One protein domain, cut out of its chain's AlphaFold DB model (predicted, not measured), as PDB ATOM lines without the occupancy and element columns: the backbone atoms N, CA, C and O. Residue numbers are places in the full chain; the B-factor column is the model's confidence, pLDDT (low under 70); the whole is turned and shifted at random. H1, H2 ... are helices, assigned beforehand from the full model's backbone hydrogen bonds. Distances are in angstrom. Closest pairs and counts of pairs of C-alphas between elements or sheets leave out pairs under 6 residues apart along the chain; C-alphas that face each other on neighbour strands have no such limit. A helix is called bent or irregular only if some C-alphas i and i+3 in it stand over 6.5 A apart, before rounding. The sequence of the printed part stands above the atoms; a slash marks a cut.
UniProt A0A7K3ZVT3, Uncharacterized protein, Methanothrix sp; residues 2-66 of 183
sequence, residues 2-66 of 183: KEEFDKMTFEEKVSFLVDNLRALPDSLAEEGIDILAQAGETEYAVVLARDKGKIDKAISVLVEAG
ATOM      1  N   LYS A   2      16.671  29.487 -37.312       85.69
ATOM      2  CA  LYS A   2      17.316  30.563 -38.110       85.69
ATOM      3  C   LYS A   2      18.705  30.180 -38.643       85.69
ATOM      4  O   LYS A   2      18.936  30.246 -39.836       85.69
ATOM      5  N   GLU A   3      19.573  29.637 -37.791       85.62
ATOM      6  CA  GLU A   3      20.902  29.164 -38.219       85.62
ATOM      7  C   GLU A   3      20.874  28.000 -39.226       85.62
ATOM      8  O   GLU A   3      21.864  27.757 -39.910       85.62
ATOM      9  N   GLU A   4      19.783  27.230 -39.276       87.88
ATOM     10  CA  GLU A   4      19.608  26.155 -40.264       87.88
ATOM     11  C   GLU A   4      19.095  26.730 -41.579       87.88
ATOM     12  O   GLU A   4      19.615  26.381 -42.631       87.88
ATOM     13  N   PHE A   5      18.140  27.659 -41.500       91.88
ATOM     14  CA  PHE A   5      17.633  28.411 -42.638       91.88
ATOM     15  C   PHE A   5      18.760  29.160 -43.355       91.88
ATOM     16  O   PHE A   5      18.891  29.052 -44.566       91.88
ATOM     17  N   ASP A   6      19.654  29.820 -42.617       92.31
ATOM     18  CA  ASP A   6      20.777  30.572 -43.191       92.31
ATOM     19  C   ASP A   6      21.781  29.690 -43.958       92.31
ATOM     20  O   ASP A   6      22.520  30.194 -44.804       92.31
ATOM     21  N   LYS A   7      21.814  28.380 -43.678       94.75
ATOM     22  CA  LYS A   7      22.689  27.407 -44.355       94.75
ATOM     23  C   LYS A   7      22.053  26.780 -45.597       94.75
ATOM     24  O   LYS A   7      22.768  26.118 -46.345       94.75
ATOM     25  N   MET A   8      20.746  26.949 -45.793       95.25
ATOM     26  CA  MET A   8      20.024  26.427 -46.951       95.25
ATOM     27  C   MET A   8      20.403  27.193 -48.222       95.25
ATOM     28  O   MET A   8      20.656  28.401 -48.199       95.25
ATOM     29  N   THR A   9      20.399  26.481 -49.344       97.19
ATOM     30  CA  THR A   9      20.422  27.076 -50.686       97.19
ATOM     31  C   THR A   9      19.156  27.894 -50.943       97.19
ATOM     32  O   THR A   9      18.181  27.811 -50.196       97.19
ATOM     33  N   PHE A  10      19.151  28.707 -52.000       96.38
ATOM     34  CA  PHE A  10      17.998  29.550 -52.315       96.38
ATOM     35  C   PHE A  10      16.736  28.713 -52.570       96.38
ATOM     36  O   PHE A  10      15.693  28.983 -51.980       96.38
ATOM     37  N   GLU A  11      16.841  27.651 -53.366       96.81
ATOM     38  CA  GLU A  11      15.726  26.756 -53.683       96.81
ATOM     39  C   GLU A  11      15.202  26.030 -52.433       96.81
ATOM     40  O   GLU A  11      13.992  25.912 -52.235       96.81
ATOM     41  N   GLU A  12      16.102  25.594 -51.546       97.38
ATOM     42  CA  GLU A  12      15.726  24.993 -50.262       97.38
ATOM     43  C   GLU A  12      15.017  25.999 -49.351       97.38
ATOM     44  O   GLU A  12      14.019  25.648 -48.718       97.38
ATOM     45  N   LYS A  13      15.478  27.260 -49.314       97.38
ATOM     46  CA  LYS A  13      14.799  28.332 -48.575       97.38
ATOM     47  C   LYS A  13      13.390  28.561 -49.120       97.38
ATOM     48  O   LYS A  13      12.460  28.649 -48.324       97.38
ATOM     49  N   VAL A  14      13.213  28.618 -50.443       97.00
ATOM     50  CA  VAL A  14      11.892  28.781 -51.077       97.00
ATOM     51  C   VAL A  14      10.959  27.634 -50.685       97.00
ATOM     52  O   VAL A  14       9.882  27.891 -50.148       97.00
ATOM     53  N   SER A  15      11.392  26.378 -50.854       96.81
ATOM     54  CA  SER A  15      10.588  25.206 -50.473       96.81
ATOM     55  C   SER A  15      10.224  25.230 -48.987       96.81
ATOM     56  O   SER A  15       9.064  25.042 -48.625       96.81
ATOM     57  N   PHE A  16      11.195  25.528 -48.117       96.00
ATOM     58  CA  PHE A  16      10.967  25.633 -46.679       96.00
ATOM     59  C   PHE A  16       9.915  26.698 -46.339       96.00
ATOM     60  O   PHE A  16       9.045  26.455 -45.499       96.00
ATOM     61  N   LEU A  17       9.984  27.872 -46.969       96.38
ATOM     62  CA  LEU A  17       9.052  28.977 -46.732       96.38
ATOM     63  C   LEU A  17       7.628  28.630 -47.175       96.38
ATOM     64  O   LEU A  17       6.688  28.912 -46.431       96.38
ATOM     65  N   VAL A  18       7.469  27.989 -48.337       95.31
ATOM     66  CA  VAL A  18       6.163  27.538 -48.846       95.31
ATOM     67  C   VAL A  18       5.531  26.524 -47.888       95.31
ATOM     68  O   VAL A  18       4.378  26.692 -47.484       95.31
ATOM     69  N   ASP A  19       6.301  25.532 -47.437       95.19
ATOM     70  CA  ASP A  19       5.806  24.472 -46.550       95.19
ATOM     71  C   ASP A  19       5.455  24.979 -45.141       95.19
ATOM     72  O   ASP A  19       4.578  24.431 -44.468       95.19
ATOM     73  N   ASN A  20       6.120  26.044 -44.680       93.75
ATOM     74  CA  ASN A  20       6.005  26.547 -43.307       93.75
ATOM     75  C   ASN A  20       5.320  27.918 -43.201       93.75
ATOM     76  O   ASN A  20       5.332  28.524 -42.127       93.75
ATOM     77  N   LEU A  21       4.677  28.394 -44.272       92.00
ATOM     78  CA  LEU A  21       4.162  29.762 -44.418       92.00
ATOM     79  C   LEU A  21       3.380  30.282 -43.195       92.00
ATOM     80  O   LEU A  21       3.628  31.381 -42.704       92.00
ATOM     81  N   ARG A  22       2.455  29.471 -42.662       88.56
ATOM     82  CA  ARG A  22       1.579  29.852 -41.532       88.56
ATOM     83  C   ARG A  22       2.267  29.816 -40.169       88.56
ATOM     84  O   ARG A  22       1.827  30.493 -39.245       88.56
ATOM     85  N   ALA A  23       3.303  28.993 -40.027       90.12
ATOM     86  CA  ALA A  23       3.996  28.747 -38.763       90.12
ATOM     87  C   ALA A  23       5.374  29.426 -38.705       90.12
ATOM     88  O   ALA A  23       6.126  29.218 -37.751       90.12
ATOM     89  N   LEU A  24       5.710  30.239 -39.710       92.69
ATOM     90  CA  LEU A  24       7.014  30.875 -39.815       92.69
ATOM     91  C   LEU A  24       7.252  31.837 -38.634       92.69
ATOM     92  O   LEU A  24       6.374  32.650 -38.329       92.69
ATOM     93  N   PRO A  25       8.421  31.804 -37.971       91.94
ATOM     94  CA  PRO A  25       8.761  32.785 -36.943       91.94
ATOM     95  C   PRO A  25       8.834  34.212 -37.497       91.94
ATOM     96  O   PRO A  25       9.319  34.433 -38.607       91.94
ATOM     97  N   ASP A  26       8.457  35.204 -36.689       91.12
ATOM     98  CA  ASP A  26       8.490  36.621 -37.094       91.12
ATOM     99  C   ASP A  26       9.903  37.107 -37.454       91.12
ATOM    100  O   ASP A  26      10.069  37.982 -38.302       91.12
ATOM    101  N   SER A  27      10.935  36.500 -36.862       92.56
ATOM    102  CA  SER A  27      12.346  36.804 -37.135       92.56
ATOM    103  C   SER A  27      12.826  36.395 -38.532       92.56
ATOM    104  O   SER A  27      13.902  36.837 -38.944       92.56
ATOM    105  N   LEU A  28      12.054  35.555 -39.230       94.50
ATOM    106  CA  LEU A  28      12.286  35.136 -40.614       94.50
ATOM    107  C   LEU A  28      11.274  35.754 -41.585       94.50
ATOM    108  O   LEU A  28      11.404  35.562 -42.786       94.50
ATOM    109  N   ALA A  29      10.272  36.493 -41.098       93.62
ATOM    110  CA  ALA A  29       9.185  36.979 -41.939       93.62
ATOM    111  C   ALA A  29       9.664  37.941 -43.034       93.62
ATOM    112  O   ALA A  29       9.287  37.761 -44.181       93.62
ATOM    113  N   GLU A  30      10.488  38.941 -42.700       95.00
ATOM    114  CA  GLU A  30      10.958  39.921 -43.697       95.00
ATOM    115  C   GLU A  30      11.801  39.248 -44.787       95.00
ATOM    116  O   GLU A  30      11.475  39.351 -45.963       95.00
ATOM    117  N   GLU A  31      12.824  38.490 -44.383       95.75
ATOM    118  CA  GLU A  31      13.694  37.762 -45.312       95.75
ATOM    119  C   GLU A  31      12.902  36.739 -46.138       95.75
ATOM    120  O   GLU A  31      13.118  36.603 -47.337       95.75
ATOM    121  N   GLY A  32      11.943  36.051 -45.515       96.69
ATOM    122  CA  GLY A  32      11.091  35.080 -46.189       96.69
ATOM    123  C   GLY A  32      10.193  35.703 -47.255       96.69
ATOM    124  O   GLY A  32      10.052  35.132 -48.332       96.69
ATOM    125  N   ILE A  33       9.618  36.881 -46.989       98.00
ATOM    126  CA  ILE A  33       8.820  37.618 -47.982       98.00
ATOM    127  C   ILE A  33       9.690  37.979 -49.189       98.00
ATOM    128  O   ILE A  33       9.271  37.750 -50.320       98.00
ATOM    129  N   ASP A  34      10.897  38.493 -48.948       97.56
ATOM    130  CA  ASP A  34      11.812  38.916 -50.013       97.56
ATOM    131  C   ASP A  34      12.287  37.735 -50.866       97.56
ATOM    132  O   ASP A  34      12.293  37.825 -52.092       97.56
ATOM    133  N   ILE A  35      12.615  36.602 -50.239       97.88
ATOM    134  CA  ILE A  35      13.013  35.378 -50.948       97.88
ATOM    135  C   ILE A  35      11.874  34.855 -51.825       97.88
ATOM    136  O   ILE A  35      12.104  34.528 -52.988       97.88
ATOM    137  N   LEU A  36      10.649  34.787 -51.292       98.12
ATOM    138  CA  LEU A  36       9.488  34.333 -52.059       98.12
ATOM    139  C   LEU A  36       9.202  35.276 -53.233       98.12
ATOM    140  O   LEU A  36       9.010  34.813 -54.355       98.12
ATOM    141  N   ALA A  37       9.244  36.592 -53.011       97.56
ATOM    142  CA  ALA A  37       9.060  37.572 -54.077       97.56
ATOM    143  C   ALA A  37      10.141  37.435 -55.165       97.56
ATOM    144  O   ALA A  37       9.819  37.402 -56.351       97.56
ATOM    145  N   GLN A  38      11.408  37.268 -54.771       96.69
ATOM    146  CA  GLN A  38      12.526  37.067 -55.696       96.69
ATOM    147  C   GLN A  38      12.397  35.768 -56.507       96.69
ATOM    148  O   GLN A  38      12.808  35.726 -57.666       96.69
ATOM    149  N   ALA A  39      11.824  34.717 -55.918       96.62
ATOM    150  CA  ALA A  39      11.571  33.448 -56.594       96.62
ATOM    151  C   ALA A  39      10.385  33.500 -57.577       96.62
ATOM    152  O   ALA A  39      10.137  32.523 -58.279       96.62
ATOM    153  N   GLY A  40       9.648  34.616 -57.638       95.12
ATOM    154  CA  GLY A  40       8.404  34.724 -58.406       95.12
ATOM    155  C   GLY A  40       7.190  34.114 -57.698       95.12
ATOM    156  O   GLY A  40       6.102  34.078 -58.266       95.12
ATOM    157  N   GLU A  41       7.339  33.693 -56.440       97.38
ATOM    158  CA  GLU A  41       6.276  33.139 -55.596       97.38
ATOM    159  C   GLU A  41       5.443  34.267 -54.959       97.38
ATOM    160  O   GLU A  41       5.294  34.370 -53.735       97.38
ATOM    161  N   THR A  42       4.916  35.164 -55.801       96.94
ATOM    162  CA  THR A  42       4.245  36.412 -55.401       96.94
ATOM    163  C   THR A  42       3.084  36.164 -54.440       96.94
ATOM    164  O   THR A  42       2.972  36.848 -53.423       96.94
ATOM    165  N   GLU A  43       2.232  35.171 -54.711       96.56
ATOM    166  CA  GLU A  43       1.078  34.871 -53.856       96.56
ATOM    167  C   GLU A  43       1.508  34.470 -52.440       96.56
ATOM    168  O   GLU A  43       0.966  34.977 -51.454       96.56
ATOM    169  N   TYR A  44       2.525  33.611 -52.326       97.62
ATOM    170  CA  TYR A  44       3.058  33.173 -51.039       97.62
ATOM    171  C   TYR A  44       3.708  34.329 -50.276       97.62
ATOM    172  O   TYR A  44       3.434  34.501 -49.086       97.62
ATOM    173  N   ALA A  45       4.504  35.161 -50.954       98.00
ATOM    174  CA  ALA A  45       5.111  36.352 -50.361       98.00
ATOM    175  C   ALA A  45       4.046  37.295 -49.771       98.00
ATOM    176  O   ALA A  45       4.165  37.762 -48.635       98.00
ATOM    177  N   VAL A  46       2.963  37.526 -50.517       97.62
ATOM    178  CA  VAL A  46       1.851  38.404 -50.128       97.62
ATOM    179  C   VAL A  46       1.056  37.830 -48.963       97.62
ATOM    180  O   VAL A  46       0.727  38.562 -48.025       97.62
ATOM    181  N   VAL A  47       0.760  36.527 -48.984       96.00
ATOM    182  CA  VAL A  47       0.073  35.851 -47.875       96.00
ATOM    183  C   VAL A  47       0.914  35.928 -46.605       96.00
ATOM    184  O   VAL A  47       0.391  36.345 -45.573       96.00
ATOM    185  N   LEU A  48       2.213  35.618 -46.680       97.12
ATOM    186  CA  LEU A  48       3.118  35.720 -45.534       97.12
ATOM    187  C   LEU A  48       3.169  37.153 -44.989       97.12
ATOM    188  O   LEU A  48       3.018  37.363 -43.787       97.12
ATOM    189  N   ALA A  49       3.327  38.148 -45.864       97.19
ATOM    190  CA  ALA A  49       3.342  39.552 -45.472       97.19
ATOM    191  C   ALA A  49       2.047  39.962 -44.758       97.19
ATOM    192  O   ALA A  49       2.096  40.552 -43.675       97.19
ATOM    193  N   ARG A  50       0.884  39.601 -45.312       95.50
ATOM    194  CA  ARG A  50      -0.421  39.928 -44.726       95.50
ATOM    195  C   ARG A  50      -0.632  39.241 -43.380       95.50
ATOM    196  O   ARG A  50      -1.047  39.900 -42.429       95.50
ATOM    197  N   ASP A  51      -0.330  37.951 -43.287       94.44
ATOM    198  CA  ASP A  51      -0.520  37.167 -42.064       94.44
ATOM    199  C   ASP A  51       0.413  37.652 -40.934       94.44
ATOM    200  O   ASP A  51       0.090  37.529 -39.752       94.44
ATOM    201  N   LYS A  52       1.534  38.292 -41.290       94.88
ATOM    202  CA  LYS A  52       2.456  38.973 -40.366       94.88
ATOM    203  C   LYS A  52       2.150  40.458 -40.148       94.88
ATOM    204  O   LYS A  52       2.941  41.155 -39.514       94.88
ATOM    205  N   GLY A  53       1.026  40.961 -40.661       94.44
ATOM    206  CA  GLY A  53       0.596  42.355 -40.504       94.44
ATOM    207  C   GLY A  53       1.419  43.378 -41.297       94.44
ATOM    208  O   GLY A  53       1.262  44.580 -41.098       94.44
ATOM    209  N   LYS A  54       2.281  42.934 -42.216       96.25
ATOM    210  CA  LYS A  54       3.146  43.774 -43.060       96.25
ATOM    211  C   LYS A  54       2.409  44.197 -44.338       96.25
ATOM    212  O   LYS A  54       2.806  43.848 -45.447       96.25
ATOM    213  N   ILE A  55       1.314  44.940 -44.176       97.75
ATOM    214  CA  ILE A  55       0.408  45.315 -45.277       97.75
ATOM    215  C   ILE A  55       1.121  46.106 -46.382       97.75
ATOM    216  O   ILE A  55       0.985  45.761 -47.552       97.75
ATOM    217  N   ASP A  56       1.926  47.108 -46.029       97.69
ATOM    218  CA  ASP A  56       2.614  47.940 -47.026       97.69
ATOM    219  C   ASP A  56       3.637  47.131 -47.842       97.69
ATOM    220  O   ASP A  56       3.814  47.359 -49.042       97.69
ATOM    221  N   LYS A  57       4.261  46.121 -47.220       97.56
ATOM    222  CA  LYS A  57       5.154  45.183 -47.908       97.56
ATOM    223  C   LYS A  57       4.377  44.301 -48.885       97.56
ATOM    224  O   LYS A  57       4.796  44.163 -50.028       97.56
ATOM    225  N   ALA A  58       3.228  43.765 -48.466       98.31
ATOM    226  CA  ALA A  58       2.349  42.979 -49.335       98.31
ATOM    227  C   ALA A  58       1.904  43.782 -50.571       98.31
ATOM    228  O   ALA A  58       1.940  43.276 -51.688       98.31
ATOM    229  N   ILE A  59       1.534  45.053 -50.376       98.56
ATOM    230  CA  ILE A  59       1.182  45.976 -51.465       98.56
ATOM    231  C   ILE A  59       2.375  46.193 -52.400       98.56
ATOM    232  O   ILE A  59       2.203  46.129 -53.612       98.56
ATOM    233  N   SER A  60       3.571  46.423 -51.853       98.19
ATOM    234  CA  SER A  60       4.776  46.681 -52.655       98.19
ATOM    235  C   SER A  60       5.133  45.489 -53.545       98.19
ATOM    236  O   SER A  60       5.319  45.671 -54.742       98.19
ATOM    237  N   VAL A  61       5.108  44.268 -52.996       98.31
ATOM    238  CA  VAL A  61       5.344  43.027 -53.758       98.31
ATOM    239  C   VAL A  61       4.353  42.882 -54.919       98.31
ATOM    240  O   VAL A  61       4.736  42.506 -56.024       98.31
ATOM    241  N   LEU A  62       3.076  43.213 -54.700       98.44
ATOM    242  CA  LEU A  62       2.061  43.157 -55.757       98.44
ATOM    243  C   LEU A  62       2.272  44.220 -56.831       98.44
ATOM    244  O   LEU A  62       2.121  43.921 -58.011       98.44
ATOM    245  N   VAL A  63       2.625  45.444 -56.441       98.25
ATOM    246  CA  VAL A  63       2.916  46.531 -57.384       98.25
ATOM    247  C   VAL A  63       4.125  46.186 -58.252       98.25
ATOM    248  O   VAL A  63       4.057  46.350 -59.466       98.25
ATOM    249  N   GLU A  64       5.191  45.642 -57.663       97.25
ATOM    250  CA  GLU A  64       6.375  45.173 -58.396       97.25
ATOM    251  C   GLU A  64       6.039  44.042 -59.380       97.25
ATOM    252  O   GLU A  64       6.585  43.999 -60.481       97.25
ATOM    253  N   ALA A  65       5.088  43.172 -59.028       96.38
ATOM    254  CA  ALA A  65       4.562  42.134 -59.913       96.38
ATOM    255  C   ALA A  65       3.518  42.645 -60.936       96.38
ATOM    256  O   ALA A  65       3.020  41.866 -61.750       96.38
ATOM    257  N   GLY A  66       3.145  43.931 -60.902       97.12
ATOM    258  CA  GLY A  66       2.112  44.521 -61.763       97.12
ATOM    259  C   GLY A  66       0.665  44.172 -61.374       97.12
ATOM    260  O   GLY A  66      -0.280  44.464 -62.117       97.12
TER     261      GLY A  66
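This is residues 2 to 66 of the 183 residues of an uncharacterized protein of Methanothrix sp (UniProt A0A7K3ZVT3). Three helices, H3, H4 and H5, run up and down side by side as a small bundle, with H4 in the corner of the triangle between H3 and H5. H2 packs at a slant on H3 and H4, away from H5, and the short H1 lies at the far end near H2. The printed part has 65 residues with five named helices, in the order H1, H2, H3, H4, H5, and no named strand; its class is all helix. It is compact, with a radius of gyration of the C-alphas of 10.9 A, and its outline is elongated, spanning 31 by 20 by 15 A.

H1, residues 2 to 5, is close to but not clearly touching H2, residues 10 to 23; their closest C-alphas, of Phe 5 and Lys 13, are 6.6 A apart. H2 touches H3, residues 26 to 38, at a steep tilt of 50 degrees, opposite ways; the closest C-alphas are those of Val 14 and Leu 36, 6.1 A apart, and H3 touches H2 with residues 32 to 36 alone. H2 also touches the hub, H4, residues 42 to 51, with residues 18 to 22 alone; the closest C-alphas, of Leu 21 and Leu 48, are 6.2 A apart, and the tilt of 37 degrees, the same way, is only just steep. H3 and H4 form a helical hairpin at a shallow tilt of 21 degrees, with the closest C-alphas, of Ile 33 and Ala 45, 4.6 A apart. H4 and H5, residues 55 to 64, form another, at 11 degrees, with the closest C-alphas, of Val 46 and Ala 58, 4.7 A apart. H3 and H5 are close but not clearly touching, and H2 and H5 are apart. In H4 and H5 every O i to N i+4 pair is within hydrogen-bond range; in H2 8 of 10 are and in H3 7 of 9, while H1 is too short for such a pair.

H1 begins at C-alpha 2 (17.316, 30.563, -38.110). H2 is 19.5 A from first to last C-alpha and irregular, with C-alphas 19 and 22 8.5 A apart. H3 is 19.0 A long and irregular, with C-alphas 27 and 30 7.4 A apart; it begins at C-alpha 26 (8.490, 36.621, -37.094). H4 is 14.2 A long, and H5, 14.4 A long, ends at C-alpha 64 (6.375, 45.173, -58.396).

The two C-alphas farthest apart, of Glu 3 and Gly 66, are 33.8 A apart. The printed part has no cut, and the four links between the helices are tight. The mean pLDDT of the printed part is 95.5, and no printed residue is under 70.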